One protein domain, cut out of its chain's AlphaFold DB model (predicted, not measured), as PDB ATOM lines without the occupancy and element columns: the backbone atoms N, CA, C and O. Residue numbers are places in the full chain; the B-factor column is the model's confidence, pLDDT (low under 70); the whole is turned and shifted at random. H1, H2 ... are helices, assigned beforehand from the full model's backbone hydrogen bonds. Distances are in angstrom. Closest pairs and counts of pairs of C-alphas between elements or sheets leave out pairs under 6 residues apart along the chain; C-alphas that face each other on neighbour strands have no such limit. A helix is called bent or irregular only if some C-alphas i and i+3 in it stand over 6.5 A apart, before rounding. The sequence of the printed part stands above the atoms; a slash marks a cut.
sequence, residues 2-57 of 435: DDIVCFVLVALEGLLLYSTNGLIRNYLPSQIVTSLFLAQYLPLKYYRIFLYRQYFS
ATOM      1  N   ASP A   2       1.035  36.601 121.731       70.19
ATOM      2  CA  ASP A   2       1.491  36.728 120.334       70.19
ATOM      3  C   ASP A   2       3.002  36.517 120.112       70.19
ATOM      4  O   ASP A   2       3.393  35.854 119.152       70.19
ATOM      5  N   ASP A   3       3.856  36.995 121.021       61.00
ATOM      6  CA  ASP A   3       5.314  36.841 120.876       61.00
ATOM      7  C   ASP A   3       5.789  35.402 121.134       61.00
ATOM      8  O   ASP A   3       6.725  34.928 120.495       61.00
ATOM      9  N   ILE A   4       5.100  34.675 122.021       75.62
ATOM     10  CA  ILE A   4       5.413  33.275 122.346       75.62
ATOM     11  C   ILE A   4       5.023  32.374 121.170       75.62
ATOM     12  O   ILE A   4       5.793  31.500 120.783       75.62
ATOM     13  N   VAL A   5       3.867  32.626 120.550       79.81
ATOM     14  CA  VAL A   5       3.415  31.877 119.369       79.81
ATOM     15  C   VAL A   5       4.351  32.117 118.181       79.81
ATOM     16  O   VAL A   5       4.742  31.160 117.516       79.81
ATOM     17  N   CYS A   6       4.789  33.360 117.952       69.25
ATOM     18  CA  CYS A   6       5.788  33.660 116.922       69.25
ATOM     19  C   CYS A   6       7.124  32.952 117.184       69.25
ATOM     20  O   CYS A   6       7.715  32.409 116.255       69.25
ATOM     21  N   PHE A   7       7.593  32.923 118.435       74.56
ATOM     22  CA  PHE A   7       8.863  32.281 118.777       74.56
ATOM     23  C   PHE A   7       8.817  30.760 118.575       74.56
ATOM     24  O   PHE A   7       9.744  30.182 118.012       74.56
ATOM     25  N   VAL A   8       7.712  30.116 118.965       83.50
ATOM     26  CA  VAL A   8       7.505  28.670 118.771       83.50
ATOM     27  C   VAL A   8       7.428  28.312 117.285       83.50
ATOM     28  O   VAL A   8       8.013  27.312 116.876       83.50
ATOM     29  N   LEU A   9       6.775  29.138 116.462       78.94
ATOM     30  CA  LEU A   9       6.692  28.914 115.016       78.94
ATOM     31  C   LEU A   9       8.054  29.050 114.324       78.94
ATOM     32  O   LEU A   9       8.401  28.197 113.513       78.94
ATOM     33  N   VAL A  10       8.858  30.052 114.696       81.31
ATOM     34  CA  VAL A  10      10.219  30.230 114.159       81.31
ATOM     35  C   VAL A  10      11.142  29.082 114.587       81.31
ATOM     36  O   VAL A  10      11.947  28.604 113.789       81.31
ATOM     37  N   ALA A  11      11.007  28.593 115.823       79.31
ATOM     38  CA  ALA A  11      11.766  27.437 116.299       79.31
ATOM     39  C   ALA A  11      11.385  26.145 115.553       79.31
ATOM     40  O   ALA A  11      12.267  25.377 115.168       79.31
ATOM     41  N   LEU A  12      10.091  25.927 115.294       82.62
ATOM     42  CA  LEU A  12       9.593  24.804 114.490       82.62
ATOM     43  C   LEU A  12      10.075  24.871 113.037       82.62
ATOM     44  O   LEU A  12      10.464  23.849 112.476       82.62
ATOM     45  N   GLU A  13      10.101  26.063 112.443       77.88
ATOM     46  CA  GLU A  13      10.610  26.285 111.087       77.88
ATOM     47  C   GLU A  13      12.111  25.967 110.992       77.88
ATOM     48  O   GLU A  13      12.543  25.261 110.078       77.88
ATOM     49  N   GLY A  14      12.898  26.387 111.989       77.44
ATOM     50  CA  GLY A  14      14.314  26.033 112.096       77.44
ATOM     51  C   GLY A  14      14.547  24.526 112.253       77.44
ATOM     52  O   GLY A  14      15.442  23.974 111.614       77.44
ATOM     53  N   LEU A  15      13.715  23.845 113.048       77.94
ATOM     54  CA  LEU A  15      13.813  22.401 113.271       77.94
ATOM     55  C   LEU A  15      13.474  21.597 112.005       77.94
ATOM     56  O   LEU A  15      14.160  20.626 111.685       77.94
ATOM     57  N   LEU A  16      12.450  22.026 111.260       75.50
ATOM     58  CA  LEU A  16      12.053  21.402 109.998       75.50
ATOM     59  C   LEU A  16      13.127  21.585 108.924       75.50
ATOM     60  O   LEU A  16      13.512  20.610 108.278       75.50
ATOM     61  N   LEU A  17      13.684  22.792 108.783       72.00
ATOM     62  CA  LEU A  17      14.781  23.049 107.847       72.00
ATOM     63  C   LEU A  17      16.023  22.220 108.194       72.00
ATOM     64  O   LEU A  17      16.625  21.612 107.307       72.00
ATOM     65  N   TYR A  18      16.363  22.121 109.481       75.38
ATOM     66  CA  TYR A  18      17.491  21.317 109.948       75.38
ATOM     67  C   TYR A  18      17.290  19.818 109.679       75.38
ATOM     68  O   TYR A  18      18.201  19.155 109.188       75.38
ATOM     69  N   SER A  19      16.080  19.299 109.910       73.56
ATOM     70  CA  SER A  19      15.737  17.896 109.651       73.56
ATOM     71  C   SER A  19      15.749  17.537 108.162       73.56
ATOM     72  O   SER A  19      16.018  16.386 107.823       73.56
ATOM     73  N   THR A  20      15.454  18.482 107.266       64.06
ATOM     74  CA  THR A  20      15.378  18.214 105.816       64.06
ATOM     75  C   THR A  20      16.709  18.338 105.075       64.06
ATOM     76  O   THR A  20      16.840  17.817 103.973       64.06
ATOM     77  N   ASN A  21      17.739  18.943 105.679       59.41
ATOM     78  CA  ASN A  21      19.045  19.124 105.030       59.41
ATOM     79  C   ASN A  21      19.818  17.810 104.782       59.41
ATOM     80  O   ASN A  21      20.794  17.815 104.032       59.41
ATOM     81  N   GLY A  22      19.394  16.689 105.377       59.84
ATOM     82  CA  GLY A  22      20.023  15.377 105.182       59.84
ATOM     83  C   GLY A  22      19.468  14.552 104.017       59.84
ATOM     84  O   GLY A  22      20.134  13.629 103.554       59.84
ATOM     85  N   LEU A  23      18.271  14.865 103.516       55.03
ATOM     86  CA  LEU A  23      17.604  14.067 102.491       55.03
ATOM     87  C   LEU A  23      16.927  14.977 101.465       55.03
ATOM     88  O   LEU A  23      15.998  15.702 101.792       55.03
ATOM     89  N   ILE A  24      17.330  14.806 100.202       52.56
ATOM     90  CA  ILE A  24      16.675  15.272  98.965       52.56
ATOM     91  C   ILE A  24      17.304  16.533  98.348       52.56
ATOM     92  O   ILE A  24      17.026  17.678  98.685       52.56
ATOM     93  N   ARG A  25      18.123  16.270  97.325       52.22
ATOM     94  CA  ARG A  25      18.854  17.226  96.481       52.22
ATOM     95  C   ARG A  25      18.071  17.638  95.222       52.22
ATOM     96  O   ARG A  25      18.680  17.889  94.189       52.22
ATOM     97  N   ASN A  26      16.738  17.675  95.282       56.12
ATOM     98  CA  ASN A  26      15.883  17.967  94.123       56.12
ATOM     99  C   ASN A  26      14.999  19.184  94.393       56.12
ATOM    100  O   ASN A  26      14.543  19.348  95.507       56.12
ATOM    101  N   TYR A  27      14.741  19.996  93.365       54.38
ATOM    102  CA  TYR A  27      14.095  21.327  93.355       54.38
ATOM    103  C   TYR A  27      12.660  21.437  93.928       54.38
ATOM    104  O   TYR A  27      12.106  22.534  93.986       54.38
ATOM    105  N   LEU A  28      12.046  20.333  94.356       53.03
ATOM    106  CA  LEU A  28      10.656  20.283  94.826       53.03
ATOM    107  C   LEU A  28      10.367  20.918  96.215       53.03
ATOM    108  O   LEU A  28       9.268  21.447  96.390       53.03
ATOM    109  N   PRO A  29      11.280  20.928  97.212       64.38
ATOM    110  CA  PRO A  29      10.958  21.385  98.556       64.38
ATOM    111  C   PRO A  29      10.903  22.909  98.654       64.38
ATOM    112  O   PRO A  29      10.181  23.413  99.505       64.38
ATOM    113  N   SER A  30      11.575  23.670  97.777       61.31
ATOM    114  CA  SER A  30      11.547  25.136  97.887       61.31
ATOM    115  C   SER A  30      10.151  25.695  97.617       61.31
ATOM    116  O   SER A  30       9.688  26.538  98.378       61.31
ATOM    117  N   GLN A  31       9.439  25.158  96.618       69.88
ATOM    118  CA  GLN A  31       8.075  25.579  96.290       69.88
ATOM    119  C   GLN A  31       7.094  25.224  97.407       69.88
ATOM    120  O   GLN A  31       6.297  26.073  97.810       69.88
ATOM    121  N   ILE A  32       7.211  24.016  97.965       76.94
ATOM    122  CA  ILE A  32       6.366  23.554  99.072       76.94
ATOM    123  C   ILE A  32       6.604  24.418 100.316       76.94
ATOM    124  O   ILE A  32       5.641  24.927 100.891       76.94
ATOM    125  N   VAL A  33       7.862  24.698 100.666       76.38
ATOM    126  CA  VAL A  33       8.214  25.560 101.804       76.38
ATOM    127  C   VAL A  33       7.713  26.992 101.592       76.38
ATOM    128  O   VAL A  33       7.068  27.542 102.481       76.38
ATOM    129  N   THR A  34       7.886  27.584 100.402       73.31
ATOM    130  CA  THR A  34       7.315  28.917 100.127       73.31
ATOM    131  C   THR A  34       5.791  28.932 100.155       73.31
ATOM    132  O   THR A  34       5.210  29.920 100.601       73.31
ATOM    133  N   SER A  35       5.127  27.859  99.715       74.50
ATOM    134  CA  SER A  35       3.663  27.774  99.735       74.50
ATOM    135  C   SER A  35       3.117  27.662 101.161       74.50
ATOM    136  O   SER A  35       2.161  28.359 101.498       74.50
ATOM    137  N   LEU A  36       3.782  26.890 102.026       77.75
ATOM    138  CA  LEU A  36       3.478  26.800 103.456       77.75
ATOM    139  C   LEU A  36       3.716  28.136 104.164       77.75
ATOM    140  O   LEU A  36       2.856  28.590 104.918       77.75
ATOM    141  N   PHE A  37       4.822  28.816 103.852       78.69
ATOM    142  CA  PHE A  37       5.119  30.139 104.399       78.69
ATOM    143  C   PHE A  37       4.062  31.177 103.988       78.69
ATOM    144  O   PHE A  37       3.533  31.904 104.829       78.69
ATOM    145  N   LEU A  38       3.677  31.222 102.707       76.94
ATOM    146  CA  LEU A  38       2.622  32.115 102.211       76.94
ATOM    147  C   LEU A  38       1.254  31.801 102.832       76.94
ATOM    148  O   LEU A  38       0.530  32.730 103.202       76.94
ATOM    149  N   ALA A  39       0.921  30.517 102.987       80.38
ATOM    150  CA  ALA A  39      -0.330  30.068 103.589       80.38
ATOM    151  C   ALA A  39      -0.443  30.451 105.073       80.38
ATOM    152  O   ALA A  39      -1.538  30.767 105.529       80.38
ATOM    153  N   GLN A  40       0.667  30.492 105.815       81.12
ATOM    154  CA  GLN A  40       0.686  30.923 107.218       81.12
ATOM    155  C   GLN A  40       0.775  32.448 107.373       81.12
ATOM    156  O   GLN A  40       0.159  33.031 108.269       81.12
ATOM    157  N   TYR A  41       1.497  33.127 106.480       79.69
ATOM    158  CA  TYR A  41       1.742  34.563 106.591       79.69
ATOM    159  C   TYR A  41       0.531  35.418 106.188       79.69
ATOM    160  O   TYR A  41       0.283  36.479 106.773       79.69
ATOM    161  N   LEU A  42      -0.256  34.976 105.200       80.50
ATOM    162  CA  LEU A  42      -1.430  35.716 104.728       80.50
ATOM    163  C   LEU A  42      -2.519  35.862 105.812       80.50
ATOM    164  O   LEU A  42      -2.919  37.003 106.061       80.50
ATOM    165  N   PRO A  43      -2.961  34.802 106.518       81.38
ATOM    166  CA  PRO A  43      -3.961  34.912 107.579       81.38
ATOM    167  C   PRO A  43      -3.532  35.850 108.706       81.38
ATOM    168  O   PRO A  43      -4.318  36.698 109.120       81.38
ATOM    169  N   LEU A  44      -2.273  35.776 109.150       76.12
ATOM    170  CA  LEU A  44      -1.735  36.654 110.195       76.12
ATOM    171  C   LEU A  44      -1.742  38.125 109.762       76.12
ATOM    172  O   LEU A  44      -2.126  39.013 110.530       76.12
ATOM    173  N   LYS A  45      -1.374  38.401 108.506       75.44
ATOM    174  CA  LYS A  45      -1.392  39.759 107.956       75.44
ATOM    175  C   LYS A  45      -2.819  40.297 107.812       75.44
ATOM    176  O   LYS A  45      -3.066  41.454 108.160       75.44
ATOM    177  N   TYR A  46      -3.761  39.471 107.354       76.50
ATOM    178  CA  TYR A  46      -5.172  39.848 107.232       76.50
ATOM    179  C   TYR A  46      -5.849  40.028 108.593       76.50
ATOM    180  O   TYR A  46      -6.586  40.996 108.776       76.50
ATOM    181  N   TYR A  47      -5.536  39.180 109.570       77.75
ATOM    182  CA  TYR A  47      -6.038  39.294 110.935       77.75
ATOM    183  C   TYR A  47      -5.579  40.600 111.595       77.75
ATOM    184  O   TYR A  47      -6.373  41.309 112.211       77.75
ATOM    185  N   ARG A  48      -4.325  41.010 111.368       71.00
ATOM    186  CA  ARG A  48      -3.810  42.290 111.872       71.00
ATOM    187  C   ARG A  48      -4.524  43.491 111.247       71.00
ATOM    188  O   ARG A  48      -4.857  44.434 111.956       71.00
ATOM    189  N   ILE A  49      -4.809  43.453 109.942       72.50
ATOM    190  CA  ILE A  49      -5.587  44.500 109.250       72.50
ATOM    191  C   ILE A  49      -7.032  44.541 109.772       72.50
ATOM    192  O   ILE A  49      -7.581  45.626 109.977       72.50
ATOM    193  N   PHE A  50      -7.631  43.378 110.029       78.00
ATOM    194  CA  PHE A  50      -8.973  43.258 110.591       78.00
ATOM    195  C   PHE A  50      -9.058  43.867 111.999       78.00
ATOM    196  O   PHE A  50      -9.903  44.732 112.238       78.00
ATOM    197  N   LEU A  51      -8.122  43.528 112.891       71.44
ATOM    198  CA  LEU A  51      -8.045  44.106 114.236       71.44
ATOM    199  C   LEU A  51      -7.806  45.620 114.204       71.44
ATOM    200  O   LEU A  51      -8.463  46.369 114.927       71.44
ATOM    201  N   TYR A  52      -6.940  46.113 113.319       69.94
ATOM    202  CA  TYR A  52      -6.751  47.558 113.159       69.94
ATOM    203  C   TYR A  52      -8.040  48.271 112.737       69.94
ATOM    204  O   TYR A  52      -8.338  49.361 113.225       69.94
ATOM    205  N   ARG A  53      -8.841  47.653 111.867       62.97
ATOM    206  CA  ARG A  53     -10.112  48.228 111.422       62.97
ATOM    207  C   ARG A  53     -11.178  48.204 112.519       62.97
ATOM    208  O   ARG A  53     -11.969  49.140 112.601       62.97
ATOM    209  N   GLN A  54     -11.191  47.165 113.351       64.62
ATOM    210  CA  GLN A  54     -12.181  46.994 114.414       64.62
ATOM    211  C   GLN A  54     -11.897  47.867 115.644       64.62
ATOM    212  O   GLN A  54     -12.841  48.375 116.247       64.62
ATOM    213  N   TYR A  55     -10.622  48.082 115.986       65.44
ATOM    214  CA  TYR A  55     -10.233  48.765 117.224       65.44
ATOM    215  C   TYR A  55      -9.687  50.186 117.028       65.44
ATOM    216  O   TYR A  55      -9.781  50.991 117.948       65.44
ATOM    217  N   PHE A  56      -9.163  50.533 115.846       53.62
ATOM    218  CA  PHE A  56      -8.455  51.805 115.626       53.62
ATOM    219  C   PHE A  56      -9.061  52.697 114.533       53.62
ATOM    220  O   PHE A  56      -8.418  53.649 114.094       53.62
ATOM    221  N   SER A  57     -10.298  52.443 114.092       48.97
ATOM    222  CA  SER A  57     -11.000  53.382 113.207       48.97
ATOM    223  C   SER A  57     -11.512  54.592 114.010       48.97
ATOM    224  O   SER A  57     -12.397  54.418 114.850       48.97
TER     225      SER A  57
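This is residues 2 to 57 of the 435 residues of an uncharacterized protein of Pseudomassariella vexata (UniProt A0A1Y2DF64). What shape does the chain make? Going along it, the longer helix H2 folds back beside H1, making a loose U of two unequal arms with a gap between them. How is it built? The 56 printed residues hold two named helices, H1 then H2, and no named strand: all helix. How large is it? It is only just extended, close to loose, with a radius of gyration of the C-alphas of 15.3 A and spans of 50 by 23 by 7 A.

Do the helices meet? H1, residues 2 to 20, and H2, residues 28 to 55, are near each other, with no pair of C-alphas within 8 A but 5 pairs within 10 A. What stands free? Residues 2 to 12, 21 to 28 and 38 to 57 do. Are the helix backbones complete? Every O i to N i+4 pair is within hydrogen-bond range in H1, and 21 of 24 in H2.

Where does H1 begin? C-alpha 2 is at (1.491, 36.728, 120.334), and H1 is 27.3 A long from first to last C-alpha. Where does H2 end? C-alpha 55 is at (-10.233, 48.765, 117.224), and H2 is 41.8 A long; it is neither bent nor irregular, but only just: C-alphas 40 and 43 are 6.1 A apart.

What are its limits? The C-alphas of Leu 23 and Ser 57, the two farthest apart, are 49.8 A apart. Is it whole? The printed part has no cut, and the link is short, with 7 residues. Where is confidence low? Residues 3, 6, 20 to 31 and 52 to 57 have pLDDT under 70.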